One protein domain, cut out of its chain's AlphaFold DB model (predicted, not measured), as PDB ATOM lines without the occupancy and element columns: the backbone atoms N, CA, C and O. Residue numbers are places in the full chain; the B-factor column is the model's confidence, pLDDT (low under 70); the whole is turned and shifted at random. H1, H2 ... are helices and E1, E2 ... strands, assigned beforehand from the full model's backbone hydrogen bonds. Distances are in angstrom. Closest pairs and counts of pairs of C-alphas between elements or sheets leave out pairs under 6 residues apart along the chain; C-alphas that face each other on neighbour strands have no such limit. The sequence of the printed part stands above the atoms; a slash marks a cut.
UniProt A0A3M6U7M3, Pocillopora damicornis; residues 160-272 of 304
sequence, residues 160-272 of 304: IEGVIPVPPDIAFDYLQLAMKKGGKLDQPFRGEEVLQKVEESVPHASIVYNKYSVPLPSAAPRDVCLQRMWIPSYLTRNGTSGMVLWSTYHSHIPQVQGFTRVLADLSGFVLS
ATOM      1  N   ILE A 160     300.441 304.374 348.438       92.81
ATOM      2  CA  ILE A 160     300.673 305.006 349.737       92.81
ATOM      3  C   ILE A 160     301.293 303.945 350.640       92.81
ATOM      4  O   ILE A 160     300.770 302.838 350.744       92.81
ATOM      5  N   GLU A 161     302.410 304.279 351.264       93.00
ATOM      6  CA  GLU A 161     303.194 303.380 352.102       93.00
ATOM      7  C   GLU A 161     303.534 304.079 353.418       93.00
ATOM      8  O   GLU A 161     303.800 305.276 353.443       93.00
ATOM      9  N   GLY A 162     303.511 303.349 354.527       91.06
ATOM     10  CA  GLY A 162     303.830 303.898 355.837       91.06
ATOM     11  C   GLY A 162     303.876 302.813 356.901       91.06
ATOM     12  O   GLY A 162     303.488 301.669 356.658       91.06
ATOM     13  N   VAL A 163     304.357 303.181 358.085       89.44
ATOM     14  CA  VAL A 163     304.464 302.272 359.232       89.44
ATOM     15  C   VAL A 163     303.481 302.702 360.308       89.44
ATOM     16  O   VAL A 163     303.482 303.851 360.742       89.44
ATOM     17  N   ILE A 164     302.662 301.757 360.760       85.94
ATOM     18  CA  ILE A 164     301.774 301.922 361.910       85.94
ATOM     19  C   ILE A 164     302.299 301.071 363.075       85.94
ATOM     20  O   ILE A 164     302.735 299.942 362.845       85.94
ATOM     21  N   PRO A 165     302.279 301.570 364.325       87.31
ATOM     22  CA  PRO A 165     302.840 300.869 365.482       87.31
ATOM     23  C   PRO A 165     301.873 299.807 366.035       87.31
ATOM     24  O   PRO A 165     301.621 299.746 367.235       87.31
ATOM     25  N   VAL A 166     301.293 298.988 365.157       84.31
ATOM     26  CA  VAL A 166     300.373 297.902 365.510       84.31
ATOM     27  C   VAL A 166     300.684 296.647 364.686       84.31
ATOM     28  O   VAL A 166     301.081 296.766 363.525       84.31
ATOM     29  N   PRO A 167     300.512 295.437 365.251       85.50
ATOM     30  CA  PRO A 167     300.632 294.192 364.499       85.50
ATOM     31  C   PRO A 167     299.701 294.147 363.271       85.50
ATOM     32  O   PRO A 167     298.564 294.626 363.362       85.50
ATOM     33  N   PRO A 168     300.127 293.524 362.153       86.50
ATOM     34  CA  PRO A 168     299.318 293.403 360.938       86.50
ATOM     35  C   PRO A 168     297.922 292.817 361.163       86.50
ATOM     36  O   PRO A 168     296.964 293.327 360.596       86.50
ATOM     37  N   ASP A 169     297.780 291.801 362.016       83.38
ATOM     38  CA  ASP A 169     296.480 291.163 362.271       83.38
ATOM     39  C   ASP A 169     295.495 292.109 362.980       83.38
ATOM     40  O   ASP A 169     294.321 292.162 362.628       83.38
ATOM     41  N   ILE A 170     295.985 292.952 363.898       84.88
ATOM     42  CA  ILE A 170     295.150 293.961 364.570       84.88
ATOM     43  C   ILE A 170     294.684 295.022 363.566       84.88
ATOM     44  O   ILE A 170     293.517 295.414 363.561       84.88
ATOM     45  N   ALA A 171     295.587 295.488 362.698       89.19
ATOM     46  CA  ALA A 171     295.235 296.437 361.644       89.19
ATOM     47  C   ALA A 171     294.252 295.829 360.629       89.19
ATOM     48  O   ALA A 171     293.327 296.508 360.183       89.19
ATOM     49  N   PHE A 172     294.422 294.550 360.295       90.69
ATOM     50  CA  PHE A 172     293.535 293.802 359.412       90.69
ATOM     51  C   PHE A 172     292.109 293.739 359.974       90.69
ATOM     52  O   PHE A 172     291.169 294.156 359.294       90.69
ATOM     53  N   ASP A 173     291.956 293.311 361.230       87.62
ATOM     54  CA  ASP A 173     290.657 293.223 361.904       87.62
ATOM     55  C   ASP A 173     289.992 294.598 362.030       87.62
ATOM     56  O   ASP A 173     288.799 294.759 361.751       87.62
ATOM     57  N   TYR A 174     290.775 295.625 362.385       89.75
ATOM     58  CA  TYR A 174     290.293 297.002 362.439       89.75
ATOM     59  C   TYR A 174     289.736 297.459 361.086       89.75
ATOM     60  O   TYR A 174     288.630 297.996 361.030       89.75
ATOM     61  N   LEU A 175     290.461 297.229 359.987       90.50
ATOM     62  CA  LEU A 175     290.021 297.626 358.647       90.50
ATOM     63  C   LEU A 175     288.766 296.863 358.214       90.50
ATOM     64  O   LEU A 175     287.850 297.466 357.653       90.50
ATOM     65  N   GLN A 176     288.668 295.568 358.531       87.94
ATOM     66  CA  GLN A 176     287.451 294.793 358.285       87.94
ATOM     67  C   GLN A 176     286.241 295.387 359.010       87.94
ATOM     68  O   GLN A 176     285.168 295.507 358.415       87.94
ATOM     69  N   LEU A 177     286.402 295.779 360.276       87.06
ATOM     70  CA  LEU A 177     285.350 296.422 361.065       87.06
ATOM     71  C   LEU A 177     285.020 297.829 360.551       87.06
ATOM     72  O   LEU A 177     283.844 298.174 360.442       87.06
ATOM     73  N   ALA A 178     286.029 298.621 360.182       87.62
ATOM     74  CA  ALA A 178     285.866 299.990 359.695       87.62
ATOM     75  C   ALA A 178     285.095 300.075 358.365       87.62
ATOM     76  O   ALA A 178     284.483 301.108 358.089       87.62
ATOM     77  N   MET A 179     285.093 298.997 357.572       86.00
ATOM     78  CA  MET A 179     284.318 298.875 356.330       86.00
ATOM     79  C   MET A 179     282.889 298.342 356.531       86.00
ATOM     80  O   MET A 179     282.105 298.327 355.585       86.00
ATOM     81  N   LYS A 180     282.513 297.874 357.731       82.25
ATOM     82  CA  LYS A 180     281.133 297.433 357.997       82.25
ATOM     83  C   LYS A 180     280.178 298.628 358.054       82.25
ATOM     84  O   LYS A 180     280.582 299.775 358.237       82.25
ATOM     85  N   LYS A 181     278.873 298.357 357.948       77.06
ATOM     86  CA  LYS A 181     277.821 299.372 358.115       77.06
ATOM     87  C   LYS A 181     277.985 300.087 359.466       77.06
ATOM     88  O   LYS A 181     278.003 299.439 360.505       77.06
ATOM     89  N   GLY A 182     278.106 301.415 359.436       76.25
ATOM     90  CA  GLY A 182     278.374 302.249 360.619       76.25
ATOM     91  C   GLY A 182     279.863 302.466 360.935       76.25
ATOM     92  O   GLY A 182     280.187 303.340 361.736       76.25
ATOM     93  N   GLY A 183     280.763 301.731 360.279       78.31
ATOM     94  CA  GLY A 183     282.204 301.952 360.326       78.31
ATOM     95  C   GLY A 183     282.623 303.254 359.632       78.31
ATOM     96  O   GLY A 183     281.905 303.808 358.793       78.31
ATOM     97  N   LYS A 184     283.791 303.775 360.019       76.25
ATOM     98  CA  LYS A 184     284.323 305.067 359.562       76.25
ATOM     99  C   LYS A 184     285.652 304.892 358.810       76.25
ATOM    100  O   LYS A 184     286.677 305.372 359.279       76.25
ATOM    101  N   LEU A 185     285.642 304.225 357.652       82.94
ATOM    102  CA  LEU A 185     286.758 304.277 356.684       82.94
ATOM    103  C   LEU A 185     286.550 305.415 355.665       82.94
ATOM    104  O   LEU A 185     285.612 306.187 355.824       82.94
ATOM    105  N   ASP A 186     287.398 305.600 354.655       80.44
ATOM    106  CA  ASP A 186     287.209 306.636 353.628       80.44
ATOM    107  C   ASP A 186     285.909 306.474 352.830       80.44
ATOM    108  O   ASP A 186     285.329 305.392 352.756       80.44
ATOM    109  N   GLN A 187     285.440 307.572 352.227       80.38
ATOM    110  CA  GLN A 187     284.139 307.639 351.548       80.38
ATOM    111  C   GLN A 187     283.874 306.498 350.542       80.38
ATOM    112  O   GLN A 187     282.766 305.965 350.595       80.38
ATOM    113  N   PRO A 188     284.839 306.043 349.709       80.88
ATOM    114  CA  PRO A 188     284.623 304.922 348.784       80.88
ATOM    115  C   PRO A 188     284.331 303.573 349.449       80.88
ATOM    116  O   PRO A 188     283.899 302.648 348.770       80.88
ATOM    117  N   PHE A 189     284.541 303.457 350.760       82.94
ATOM    118  CA  PHE A 189     284.346 302.241 351.550       82.94
ATOM    119  C   PHE A 189     283.242 302.388 352.611       82.94
ATOM    120  O   PHE A 189     282.989 301.466 353.385       82.94
ATOM    121  N   ARG A 190     282.581 303.552 352.690       82.00
ATOM    122  CA  ARG A 190     281.456 303.783 353.609       82.00
ATOM    123  C   ARG A 190     280.154 303.341 352.970       82.00
ATOM    124  O   ARG A 190     279.873 303.749 351.855       82.00
ATOM    125  N   GLY A 191     279.327 302.612 353.717       76.81
ATOM    126  CA  GLY A 191     277.971 302.278 353.269       76.81
ATOM    127  C   GLY A 191     277.920 301.273 352.118       76.81
ATOM    128  O   GLY A 191     276.929 301.258 351.396       76.81
ATOM    129  N   GLU A 192     278.958 300.445 351.965       86.56
ATOM    130  CA  GLU A 192     278.993 299.383 350.959       86.56
ATOM    131  C   GLU A 192     277.777 298.455 351.076       86.56
ATOM    132  O   GLU A 192     277.438 297.953 352.153       86.56
ATOM    133  N   GLU A 193     277.157 298.184 349.934       89.88
ATOM    134  CA  GLU A 193     276.109 297.188 349.774       89.88
ATOM    135  C   GLU A 193     276.732 295.893 349.249       89.88
ATOM    136  O   GLU A 193     277.368 295.869 348.195       89.88
ATOM    137  N   VAL A 194     276.570 294.796 349.989       90.44
ATOM    138  CA  VAL A 194     277.047 293.482 349.545       90.44
ATOM    139  C   VAL A 194     276.031 292.906 348.564       90.44
ATOM    140  O   VAL A 194     274.980 292.428 348.979       90.44
ATOM    141  N   LEU A 195     276.361 292.932 347.272       89.50
ATOM    142  CA  LEU A 195     275.510 292.383 346.214       89.50
ATOM    143  C   LEU A 195     275.568 290.854 346.167       89.50
ATOM    144  O   LEU A 195     274.569 290.198 345.885       89.50
ATOM    145  N   GLN A 196     276.746 290.284 346.428       87.56
ATOM    146  CA  GLN A 196     276.954 288.839 346.439       87.56
ATOM    147  C   GLN A 196     278.113 288.475 347.369       87.56
ATOM    148  O   GLN A 196     279.193 289.060 347.292       87.56
ATOM    149  N   LYS A 197     277.925 287.457 348.212       86.38
ATOM    150  CA  LYS A 197     279.040 286.770 348.874       86.38
ATOM    151  C   LYS A 197     279.518 285.644 347.964       86.38
ATOM    152  O   LYS A 197     278.718 284.814 347.536       86.38
ATOM    153  N   VAL A 198     280.806 285.638 347.638       72.25
ATOM    154  CA  VAL A 198     281.423 284.584 346.829       72.25
ATOM    155  C   VAL A 198     281.870 283.495 347.809       72.25
ATOM    156  O   VAL A 198     283.019 283.463 348.225       72.25
ATOM    157  N   GLU A 199     280.893 282.678 348.223       63.16
ATOM    158  CA  GLU A 199     280.991 281.550 349.171       63.16
ATOM    159  C   GLU A 199     281.433 281.882 350.617       63.16
ATOM    160  O   GLU A 199     282.003 282.930 350.912       63.16
ATOM    161  N   GLU A 200     281.127 280.984 351.565       53.50
ATOM    162  CA  GLU A 200     281.484 281.109 352.996       53.50
ATOM    163  C   GLU A 200     282.933 280.687 353.305       53.50
ATOM    164  O   GLU A 200     283.318 280.524 354.462       53.50
ATOM    165  N   SER A 201     283.761 280.484 352.280       51.28
ATOM    166  CA  SER A 201     285.143 280.044 352.444       51.28
ATOM    167  C   SER A 201     286.104 281.192 352.749       51.28
ATOM    168  O   SER A 201     285.842 282.368 352.494       51.28
ATOM    169  N   VAL A 202     287.257 280.809 353.287       59.03
ATOM    170  CA  VAL A 202     288.437 281.651 353.454       59.03
ATOM    171  C   VAL A 202     289.330 281.478 352.215       59.03
ATOM    172  O   VAL A 202     289.626 280.335 351.863       59.03
ATOM    173  N   PRO A 203     289.809 282.560 351.576       66.75
ATOM    174  CA  PRO A 203     289.600 283.964 351.931       66.75
ATOM    175  C   PRO A 203     288.197 284.474 351.584       66.75
ATOM    176  O   PRO A 203     287.614 284.105 350.567       66.75
ATOM    177  N   HIS A 204     287.671 285.364 352.428       79.38
ATOM    178  CA  HIS A 204     286.326 285.903 352.254       79.38
ATOM    179  C   HIS A 204     286.273 286.858 351.066       79.38
ATOM    180  O   HIS A 204     286.892 287.928 351.080       79.38
ATOM    181  N   ALA A 205     285.498 286.470 350.058       85.50
ATOM    182  CA  ALA A 205     285.317 287.203 348.822       85.50
ATOM    183  C   ALA A 205     283.878 287.720 348.700       85.50
ATOM    184  O   ALA A 205     282.907 287.057 349.066       85.50
ATOM    185  N   SER A 206     283.723 288.933 348.181       88.81
ATOM    186  CA  SER A 206     282.406 289.537 347.976       88.81
ATOM    187  C   SER A 206     282.407 290.460 346.770       88.81
ATOM    188  O   SER A 206     283.428 291.061 346.435       88.81
ATOM    189  N   ILE A 207     281.247 290.567 346.132       90.75
ATOM    190  CA  ILE A 207     280.940 291.630 345.187       90.75
ATOM    191  C   ILE A 207     280.171 292.691 345.960       90.75
ATOM    192  O   ILE A 207     279.113 292.413 346.535       90.75
ATOM    193  N   VAL A 208     280.725 293.894 345.989       91.81
ATOM    194  CA  VAL A 208     280.169 295.041 346.695       91.81
ATOM    195  C   VAL A 208     279.890 296.178 345.731       91.81
ATOM    196  O   VAL A 208     280.610 296.385 344.754       91.81
ATOM    197  N   TYR A 209     278.843 296.927 346.032       92.81
ATOM    198  CA  TYR A 209     278.496 298.160 345.357       92.81
ATOM    199  C   TYR A 209     278.603 299.320 346.331       92.81
ATOM    200  O   TYR A 209     278.209 299.204 347.492       92.81
ATOM    201  N   ASN A 210     279.136 300.445 345.865       91.88
ATOM    202  CA  ASN A 210     279.171 301.647 346.675       91.88
ATOM    203  C   ASN A 210     278.964 302.924 345.861       91.88
ATOM    204  O   ASN A 210     279.244 302.974 344.663       91.88
ATOM    205  N   LYS A 211     278.495 303.965 346.550       91.88
ATOM    206  CA  LYS A 211     278.269 305.316 346.036       91.88
ATOM    207  C   LYS A 211     278.914 306.322 346.969       91.88
ATOM    208  O   LYS A 211     278.718 306.263 348.178       91.88
ATOM    209  N   TYR A 212     279.631 307.282 346.408       90.06
ATOM    210  CA  TYR A 212     280.300 308.310 347.191       90.06
ATOM    211  C   TYR A 212     280.428 309.617 346.413       90.06
ATOM    212  O   TYR A 212     280.556 309.638 345.189       90.06
ATOM    213  N   SER A 213     280.401 310.731 347.135       88.31
ATOM    214  CA  SER A 213     280.738 312.038 346.573       88.31
ATOM    215  C   SER A 213     282.253 312.203 346.537       88.31
ATOM    216  O   SER A 213     282.964 311.592 347.325       88.31
ATOM    217  N   VAL A 214     282.771 313.025 345.629       84.56
ATOM    218  CA  VAL A 214     284.199 313.366 345.610       84.56
ATOM    219  C   VAL A 214     284.349 314.763 346.203       84.56
ATOM    220  O   VAL A 214     283.595 315.650 345.805       84.56
ATOM    221  N   PRO A 215     285.304 315.009 347.116       81.69
ATOM    222  CA  PRO A 215     285.547 316.339 347.673       81.69
ATOM    223  C   PRO A 215     286.323 317.230 346.684       81.69
ATOM    224  O   PRO A 215     287.317 317.854 347.041       81.69
ATOM    225  N   LEU A 216     285.905 317.253 345.417       82.19
ATOM    226  CA  LEU A 216     286.490 318.072 344.361       82.19
ATOM    227  C   LEU A 216     285.389 318.937 343.734       82.19
ATOM    228  O   LEU A 216     284.369 318.385 343.309       82.19
ATOM    229  N   PRO A 217     285.581 320.268 343.649       78.25
ATOM    230  CA  PRO A 217     284.646 321.146 342.959       78.25
ATOM    231  C   PRO A 217     284.395 320.633 341.537       78.25
ATOM    232  O   PRO A 217     285.336 320.272 340.831       78.25
ATOM    233  N   SER A 218     283.125 320.567 341.137       83.94
ATOM    234  CA  SER A 218     282.685 320.125 339.802       83.94
ATOM    235  C   SER A 218     282.847 318.632 339.482       83.94
ATOM    236  O   SER A 218     282.482 318.208 338.385       83.94
ATOM    237  N   ALA A 219     283.344 317.800 340.404       86.56
ATOM    238  CA  ALA A 219     283.358 316.357 340.193       86.56
ATOM    239  C   ALA A 219     281.967 315.763 340.459       86.56
ATOM    240  O   ALA A 219     281.443 315.851 341.569       86.56
ATOM    241  N   ALA A 220     281.390 315.107 339.448       89.88
ATOM    242  CA  ALA A 220     280.180 314.312 339.630       89.88
ATOM    243  C   ALA A 220     280.406 313.215 340.692       89.88
ATOM    244  O   ALA A 220     281.523 312.678 340.789       89.88
ATOM    245  N   PRO A 221     279.373 312.854 341.474       92.00
ATOM    246  CA  PRO A 221     279.470 311.750 342.415       92.00
ATOM    247  C   PRO A 221     279.791 310.442 341.676       92.00
ATOM    248  O   PRO A 221     279.554 310.289 340.473       92.00
ATOM    249  N   ARG A 222     280.397 309.499 342.391       91.81
ATOM    250  CA  ARG A 222     280.938 308.262 341.830       91.81
ATOM    251  C   ARG A 222     280.213 307.058 342.380       91.81
ATOM    252  O   ARG A 222     279.830 307.031 343.549       91.81
ATOM    253  N   ASP A 223     280.038 306.065 341.526       92.50
ATOM    254  CA  ASP A 223     279.637 304.737 341.949       92.50
ATOM    255  C   ASP A 223     280.666 303.704 341.494       92.50
ATOM    256  O   ASP A 223     281.441 303.926 340.558       92.50
ATOM    257  N   VAL A 224     280.727 302.586 342.203       91.88
ATOM    258  CA  VAL A 224     281.701 301.534 341.934       91.88
ATOM    259  C   VAL A 224     281.109 300.175 342.276       91.88
ATOM    260  O   VAL A 224     280.415 300.021 343.278       91.88
ATOM    261  N   CYS A 225     281.382 299.186 341.428       92.31
ATOM    262  CA  CYS A 225     281.095 297.783 341.699       92.31
ATOM    263  C   CYS A 225     282.419 297.027 341.721       92.31
ATOM    264  O   CYS A 225     283.125 296.976 340.711       92.31
ATOM    265  N   LEU A 226     282.767 296.480 342.879       92.00
ATOM    266  CA  LEU A 226     284.053 295.849 343.131       92.00
ATOM    267  C   LEU A 226     283.849 294.392 343.499       92.00
ATOM    268  O   LEU A 226     283.023 294.073 344.349       92.00
ATOM    269  N   GLN A 227     284.662 293.517 342.924       90.69
ATOM    270  CA  GLN A 227     284.971 292.259 343.578       90.69
ATOM    271  C   GLN A 227     286.139 292.518 344.520       90.69
ATOM    272  O   GLN A 227     287.140 293.107 344.117       90.69
ATOM    273  N   ARG A 228     285.999 292.115 345.780       91.00
ATOM    274  CA  ARG A 228     287.035 292.278 346.798       91.00
ATOM    275  C   ARG A 228     287.223 291.021 347.618       91.00
ATOM    276  O   ARG A 228     286.301 290.217 347.765       91.00
ATOM    277  N   MET A 229     288.410 290.898 348.191       89.94
ATOM    278  CA  MET A 229     288.817 289.725 348.936       89.94
ATOM    279  C   MET A 229     289.759 290.046 350.075       89.94
ATOM    280  O   MET A 229     290.727 290.776 349.882       89.94
ATOM    281  N   TRP A 230     289.506 289.432 351.224       90.38
ATOM    282  CA  TRP A 230     290.331 289.563 352.417       90.38
ATOM    283  C   TRP A 230     291.290 288.387 352.557       90.38
ATOM    284  O   TRP A 230     290.844 287.254 352.717       90.38
ATOM    285  N   ILE A 231     292.591 288.665 352.533       88.00
ATOM    286  CA  ILE A 231     293.662 287.677 352.657       88.00
ATOM    287  C   ILE A 231     294.234 287.744 354.081       88.00
ATOM    288  O   ILE A 231     294.988 288.669 354.382       88.00
ATOM    289  N   PRO A 232     293.878 286.816 354.983       85.44
ATOM    290  CA  PRO A 232     294.453 286.776 356.323       85.44
ATOM    291  C   PRO A 232     295.895 286.241 356.311       85.44
ATOM    292  O   PRO A 232     296.289 285.486 355.419       85.44
ATOM    293  N   SER A 233     296.667 286.597 357.339       83.38
ATOM    294  CA  SER A 233     298.108 286.310 357.442       83.38
ATOM    295  C   SER A 233     298.454 284.823 357.409       83.38
ATOM    296  O   SER A 233     299.454 284.436 356.812       83.38
ATOM    297  N   TYR A 234     297.599 283.961 357.963       78.06
ATOM    298  CA  TYR A 234     297.817 282.512 357.965       78.06
ATOM    299  C   TYR A 234     297.707 281.854 356.577       78.06
ATOM    300  O   TYR A 234     298.029 280.673 356.447       78.06
ATOM    301  N   LEU A 235     297.241 282.573 355.548       73.06
ATOM    302  CA  LEU A 235     297.255 282.092 354.162       73.06
ATOM    303  C   LEU A 235     298.533 282.475 353.405       73.06
ATOM    304  O   LEU A 235     298.709 282.044 352.265       73.06
ATOM    305  N   THR A 236     299.417 283.287 353.989       76.38
ATOM    306  CA  THR A 236     300.617 283.786 353.310       76.38
ATOM    307  C   THR A 236     301.889 283.263 353.975       76.38
ATOM    308  O   THR A 236     301.978 283.096 355.189       76.38
ATOM    309  N   ARG A 237     302.923 282.983 353.169       72.75
ATOM    310  CA  ARG A 237     304.189 282.410 353.669       72.75
ATOM    311  C   ARG A 237     305.013 283.385 354.511       72.75
ATOM    312  O   ARG A 237     305.834 282.956 355.310       72.75
ATOM    313  N   ASN A 238     304.833 284.684 354.299       76.56
ATOM    314  CA  ASN A 238     305.593 285.756 354.944       76.56
ATOM    315  C   ASN A 238     304.793 286.479 356.045       76.56
ATOM    316  O   ASN A 238     305.244 287.513 356.531       76.56
ATOM    317  N   GLY A 239     303.617 285.960 356.419       79.94
ATOM    318  CA  GLY A 239     302.754 286.561 357.439       79.94
ATOM    319  C   GLY A 239     302.144 287.901 357.024       79.94
ATOM    320  O   GLY A 239     301.734 288.677 357.884       79.94
ATOM    321  N   THR A 240     302.105 288.198 355.723       88.19
ATOM    322  CA  THR A 240     301.401 289.371 355.192       88.19
ATOM    323  C   THR A 240     299.899 289.139 355.159       88.19
ATOM    324  O   THR A 240     299.439 288.031 354.892       88.19
ATOM    325  N   SER A 241     299.119 290.184 355.390       91.38
ATOM    326  CA  SER A 241     297.659 290.148 355.286       91.38
ATOM    327  C   SER A 241     297.156 291.353 354.502       91.38
ATOM    328  O   SER A 241     297.907 292.294 354.258       91.38
ATOM    329  N   GLY A 242     295.902 291.359 354.064       94.38
ATOM    330  CA  GLY A 242     295.352 292.545 353.420       94.38
ATOM    331  C   GLY A 242     294.088 292.315 352.618       94.38
ATOM    332  O   GLY A 242     293.352 291.352 352.831       94.38
ATOM    333  N   MET A 243     293.834 293.222 351.683       93.69
ATOM    334  CA  MET A 243     292.681 293.153 350.796       93.69
ATOM    335  C   MET A 243     293.121 293.364 349.357       93.69
ATOM    336  O   MET A 243     293.887 294.280 349.076       93.69
ATOM    337  N   VAL A 244     292.578 292.560 348.447       92.94
ATOM    338  CA  VAL A 244     292.667 292.779 347.000       92.94
ATOM    339  C   VAL A 244     291.282 293.107 346.451       92.94
ATOM    340  O   VAL A 244     290.285 292.556 346.917       92.94
ATOM    341  N   LEU A 245     291.200 294.024 345.490       92.88
ATOM    342  CA  LEU A 245     289.958 294.438 344.844       92.88
ATOM    343  C   LEU A 245     290.166 294.838 343.384       92.88
ATOM    344  O   LEU A 245     291.252 295.254 342.988       92.88
ATOM    345  N   TRP A 246     289.112 294.713 342.586       91.75
ATOM    346  CA  TRP A 246     289.060 295.157 341.193       91.75
ATOM    347  C   TRP A 246     287.607 295.388 340.778       91.75
ATOM    348  O   TRP A 246     286.677 294.862 341.393       91.75
ATOM    349  N   SER A 247     287.384 296.183 339.734       89.00
ATOM    350  CA  SER A 247     286.037 296.386 339.203       89.00
ATOM    351  C   SER A 247     285.491 295.141 338.523       89.00
ATOM    352  O   SER A 247     286.179 294.485 337.745       89.00
ATOM    353  N   THR A 248     284.226 294.842 338.803       87.44
ATOM    354  CA  THR A 248     283.510 293.710 338.212       87.44
ATOM    355  C   THR A 248     282.109 294.124 337.778       87.44
ATOM    356  O   THR A 248     281.555 295.113 338.265       87.44
ATOM    357  N   TYR A 249     281.527 293.348 336.870       84.81
ATOM    358  CA  TYR A 249     280.121 293.467 336.512       84.81
ATOM    359  C   TYR A 249     279.273 292.523 337.368       84.81
ATOM    360  O   TYR A 249     279.683 291.407 337.683       84.81
ATOM    361  N   HIS A 250     278.066 292.960 337.711       85.00
ATOM    362  CA  HIS A 250     277.074 292.148 338.395       85.00
ATOM    363  C   HIS A 250     275.675 292.568 337.937       85.00
ATOM    364  O   HIS A 250     275.408 293.754 337.741       85.00
ATOM    365  N   SER A 251     274.771 291.603 337.763       85.31
ATOM    366  CA  SER A 251     273.425 291.855 337.226       85.31
ATOM    367  C   SER A 251     272.568 292.735 338.139       85.31
ATOM    368  O   SER A 251     271.694 293.444 337.655       85.31
ATOM    369  N   HIS A 252     272.838 292.723 339.447       84.88
ATOM    370  CA  HIS A 252     272.107 293.511 340.446       84.88
ATOM    371  C   HIS A 252     272.729 294.887 340.729       84.88
ATOM    372  O   HIS A 252     272.417 295.498 341.746       84.88
ATOM    373  N   ILE A 253     273.640 295.373 339.881       86.62
ATOM    374  CA  ILE A 253     274.149 296.743 340.014       86.62
ATOM    375  C   ILE A 253     272.981 297.727 339.812       86.62
ATOM    376  O   ILE A 253     272.350 297.692 338.753       86.62
ATOM    377  N   PRO A 254     272.712 298.639 340.765       85.88
ATOM    378  CA  PRO A 254     271.662 299.637 340.608       85.88
ATOM    379  C   PRO A 254     271.936 300.568 339.421       85.88
ATOM    380  O   PRO A 254     273.060 301.038 339.230       85.88
ATOM    381  N   GLN A 255     270.898 300.889 338.648       82.94
ATOM    382  CA  GLN A 255     270.969 301.989 337.689       82.94
ATOM    383  C   GLN A 255     270.833 303.310 338.445       82.94
ATOM    384  O   GLN A 255     269.801 303.586 339.051       82.94
ATOM    385  N   VAL A 256     271.887 304.123 338.424       85.25
ATOM    386  CA  VAL A 256     271.926 305.407 339.127       85.25
ATOM    387  C   VAL A 256     272.195 306.544 338.153       85.25
ATOM    388  O   VAL A 256     273.153 306.513 337.386       85.25
ATOM    389  N   GLN A 257     271.333 307.558 338.176       88.38
ATOM    390  CA  GLN A 257     271.509 308.773 337.380       88.38
ATOM    391  C   GLN A 257     272.396 309.778 338.117       88.38
ATOM    392  O   GLN A 257     272.372 309.856 339.343       88.38
ATOM    393  N   GLY A 258     273.179 310.555 337.366       87.75
ATOM    394  CA  GLY A 258     274.058 311.591 337.922       87.75
ATOM    395  C   GLY A 258     275.350 311.071 338.560       87.75
ATOM    396  O   GLY A 258     276.168 311.877 338.995       87.75
ATOM    397  N   PHE A 259     275.568 309.752 338.580       91.25
ATOM    398  CA  PHE A 259     276.814 309.133 339.028       91.25
ATOM    399  C   PHE A 259     277.689 308.754 337.835       91.25
ATOM    400  O   PHE A 259     277.200 308.331 336.790       91.25
ATOM    401  N   THR A 260     279.003 308.876 337.997       90.69
ATOM    402  CA  THR A 260     279.965 308.308 337.046       90.69
ATOM    403  C   THR A 260     280.561 307.023 337.602       90.69
ATOM    404  O   THR A 260     281.153 307.043 338.687       90.69
ATOM    405  N   ARG A 261     280.492 305.946 336.816       90.31
ATOM    406  CA  ARG A 261     281.096 304.657 337.159       90.31
ATOM    407  C   ARG A 261     282.613 304.736 337.189       90.31
ATOM    408  O   ARG A 261     283.248 305.046 336.185       90.31
ATOM    409  N   VAL A 262     283.185 304.393 338.335       89.19
ATOM    410  CA  VAL A 262     284.624 304.201 338.498       89.19
ATOM    411  C   VAL A 262     284.992 302.776 338.110       89.19
ATOM    412  O   VAL A 262     284.303 301.823 338.476       89.19
ATOM    413  N   LEU A 263     286.095 302.649 337.372       88.50
ATOM    414  CA  LEU A 263     286.722 301.379 337.033       88.50
ATOM    415  C   LEU A 263     288.101 301.324 337.694       88.50
ATOM    416  O   LEU A 263     289.017 302.052 337.316       88.50
ATOM    417  N   ALA A 264     288.226 300.469 338.699       87.94
ATOM    418  CA  ALA A 264     289.467 300.141 339.377       87.94
ATOM    419  C   ALA A 264     290.083 298.888 338.746       87.94
ATOM    420  O   ALA A 264     289.421 297.854 338.623       87.94
ATOM    421  N   ASP A 265     291.356 298.981 338.372       89.19
ATOM    422  CA  ASP A 265     292.170 297.798 338.089       89.19
ATOM    423  C   ASP A 265     292.531 297.075 339.398       89.19
ATOM    424  O   ASP A 265     292.129 297.508 340.484       89.19
ATOM    425  N   LEU A 266     293.305 295.994 339.309       90.44
ATOM    426  CA  LEU A 266     293.805 295.255 340.461       90.44
ATOM    427  C   LEU A 266     294.495 296.192 341.464       90.44
ATOM    428  O   LEU A 266     295.585 296.707 341.221       90.44
ATOM    429  N   SER A 267     293.831 296.400 342.595       93.06
ATOM    430  CA  SER A 267     294.205 297.342 343.646       93.06
ATOM    431  C   SER A 267     294.002 296.697 345.013       93.06
ATOM    432  O   SER A 267     293.487 295.583 345.121       93.06
ATOM    433  N   GLY A 268     294.392 297.386 346.080       94.50
ATOM    434  CA  GLY A 268     294.241 296.855 347.427       94.50
ATOM    435  C   GLY A 268     295.263 297.419 348.395       94.50
ATOM    436  O   GLY A 268     295.851 298.470 348.148       94.50
ATOM    437  N   PHE A 269     295.482 296.696 349.485       94.38
ATOM    438  CA  PHE A 269     296.534 296.993 350.446       94.38
ATOM    439  C   PHE A 269     297.164 295.707 350.978       94.38
ATOM    440  O   PHE A 269     296.510 294.664 351.051       94.38
ATOM    441  N   VAL A 270     298.429 295.815 351.382       95.12
ATOM    442  CA  VAL A 270     299.202 294.750 352.023       95.12
ATOM    443  C   VAL A 270     299.720 295.280 353.354       95.12
ATOM    444  O   VAL A 270     300.330 296.344 353.417       95.12
ATOM    445  N   LEU A 271     299.459 294.534 354.418       94.38
ATOM    446  CA  LEU A 271     299.992 294.730 355.754       94.38
ATOM    447  C   LEU A 271     301.141 293.745 355.938       94.38
ATOM    448  O   LEU A 271     300.955 292.529 355.847       94.38
ATOM    449  N   SER A 272     302.324 294.281 356.203       91.31
ATOM    450  CA  SER A 272     303.549 293.502 356.343       91.31
ATOM    451  C   SER A 272     304.111 293.659 357.753       91.31
ATOM    452  O   SER A 272     304.174 294.787 358.250       91.31
TER     453      SER A 272
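What this domain is: This is residues 160 to 272 of the 304 residues of a protein of Pocillopora damicornis (UniProt A0A3M6U7M3). One twisted sheet of five antiparallel strands, E2 to E6, winds back and forth in chain order, and a single helix, H1, lies over one face of it, along E5. The turns between E3 and E4 and between E4 and E5 lie at opposite ends of the domain, and the short strand E1 lies near E6, outside the sheet. The printed part has 113 residues, with one named helix and six named strands in the order E1 H1 E2 E3 E4 E5 E6; the class is mixed, helices and strands, with 51 residues in named elements, under half. The whole is compact, with a radius of gyration of the C-alphas of 15.0 A and spans of 44 by 33 by 26 A.

Where its parts are: E1, residues 160 to 162, begins at C-alpha 160 at (300.673, 305.006, 349.737). H1, residues 168 to 178, is 15.0 A long. E2 is residues 193 to 198. E3, residues 204 to 212, is 23.7 A long and bends by 57 degrees at residue 207. E4, residues 222 to 231, is 26.5 A long, begins at C-alpha 222 at (280.938, 308.262, 341.830) and bends by 58 degrees at residue 225. E5, residues 241 to 247, is 20.8 A long. E6, residues 267 to 271, ends at C-alpha 271 at (299.992, 294.730, 355.754).

How they stand to each other: The sheet runs E2, E3, E4, E5, E6, a meander, each strand the antiparallel neighbour of the one before; each such pair is a hairpin, and E2 and E6 are the edge strands. Between E2 and E3, N 195 and O 207 are 2.9 A apart, within hydrogen-bond range, as are N 208 and O 226 between E3 and E4 at 2.8 A, N 229 and O 244 between E4 and E5 at 2.8 A, and N 271 and O 241 between E5 and E6 at 2.7 A. H1 is on the sheet at a height of 9.3 A, making two layers, a helix on one face of a sheet. It lies over E5 and, only just, over E4, on which 3 of its C-alphas fall, and on the local plane it runs along the strands, at 13 degrees to E5. The closest C-alphas of H1 and E5 are those of Phe 172 and Gly 242, 6.4 A apart. In H1 every O i to N i+4 pair is within hydrogen-bond range. E1 pairs with no named strand; it and E6 are near each other, with 5 pairs of C-alphas within 10 A, while E1 and H1 are apart.

The domain as a whole: The two C-alphas farthest apart are those of Ser 218 and Arg 237, 45.6 A. The links H1 to E2 and E5 to E6 are long, with 14 and 19 residues; in the second, residues 260 to 261 pair in parallel with residues 222 to 223 of E4. The printed part has no cut. The mean pLDDT of the printed part is 85.6, and residues 199 to 203 are under 70.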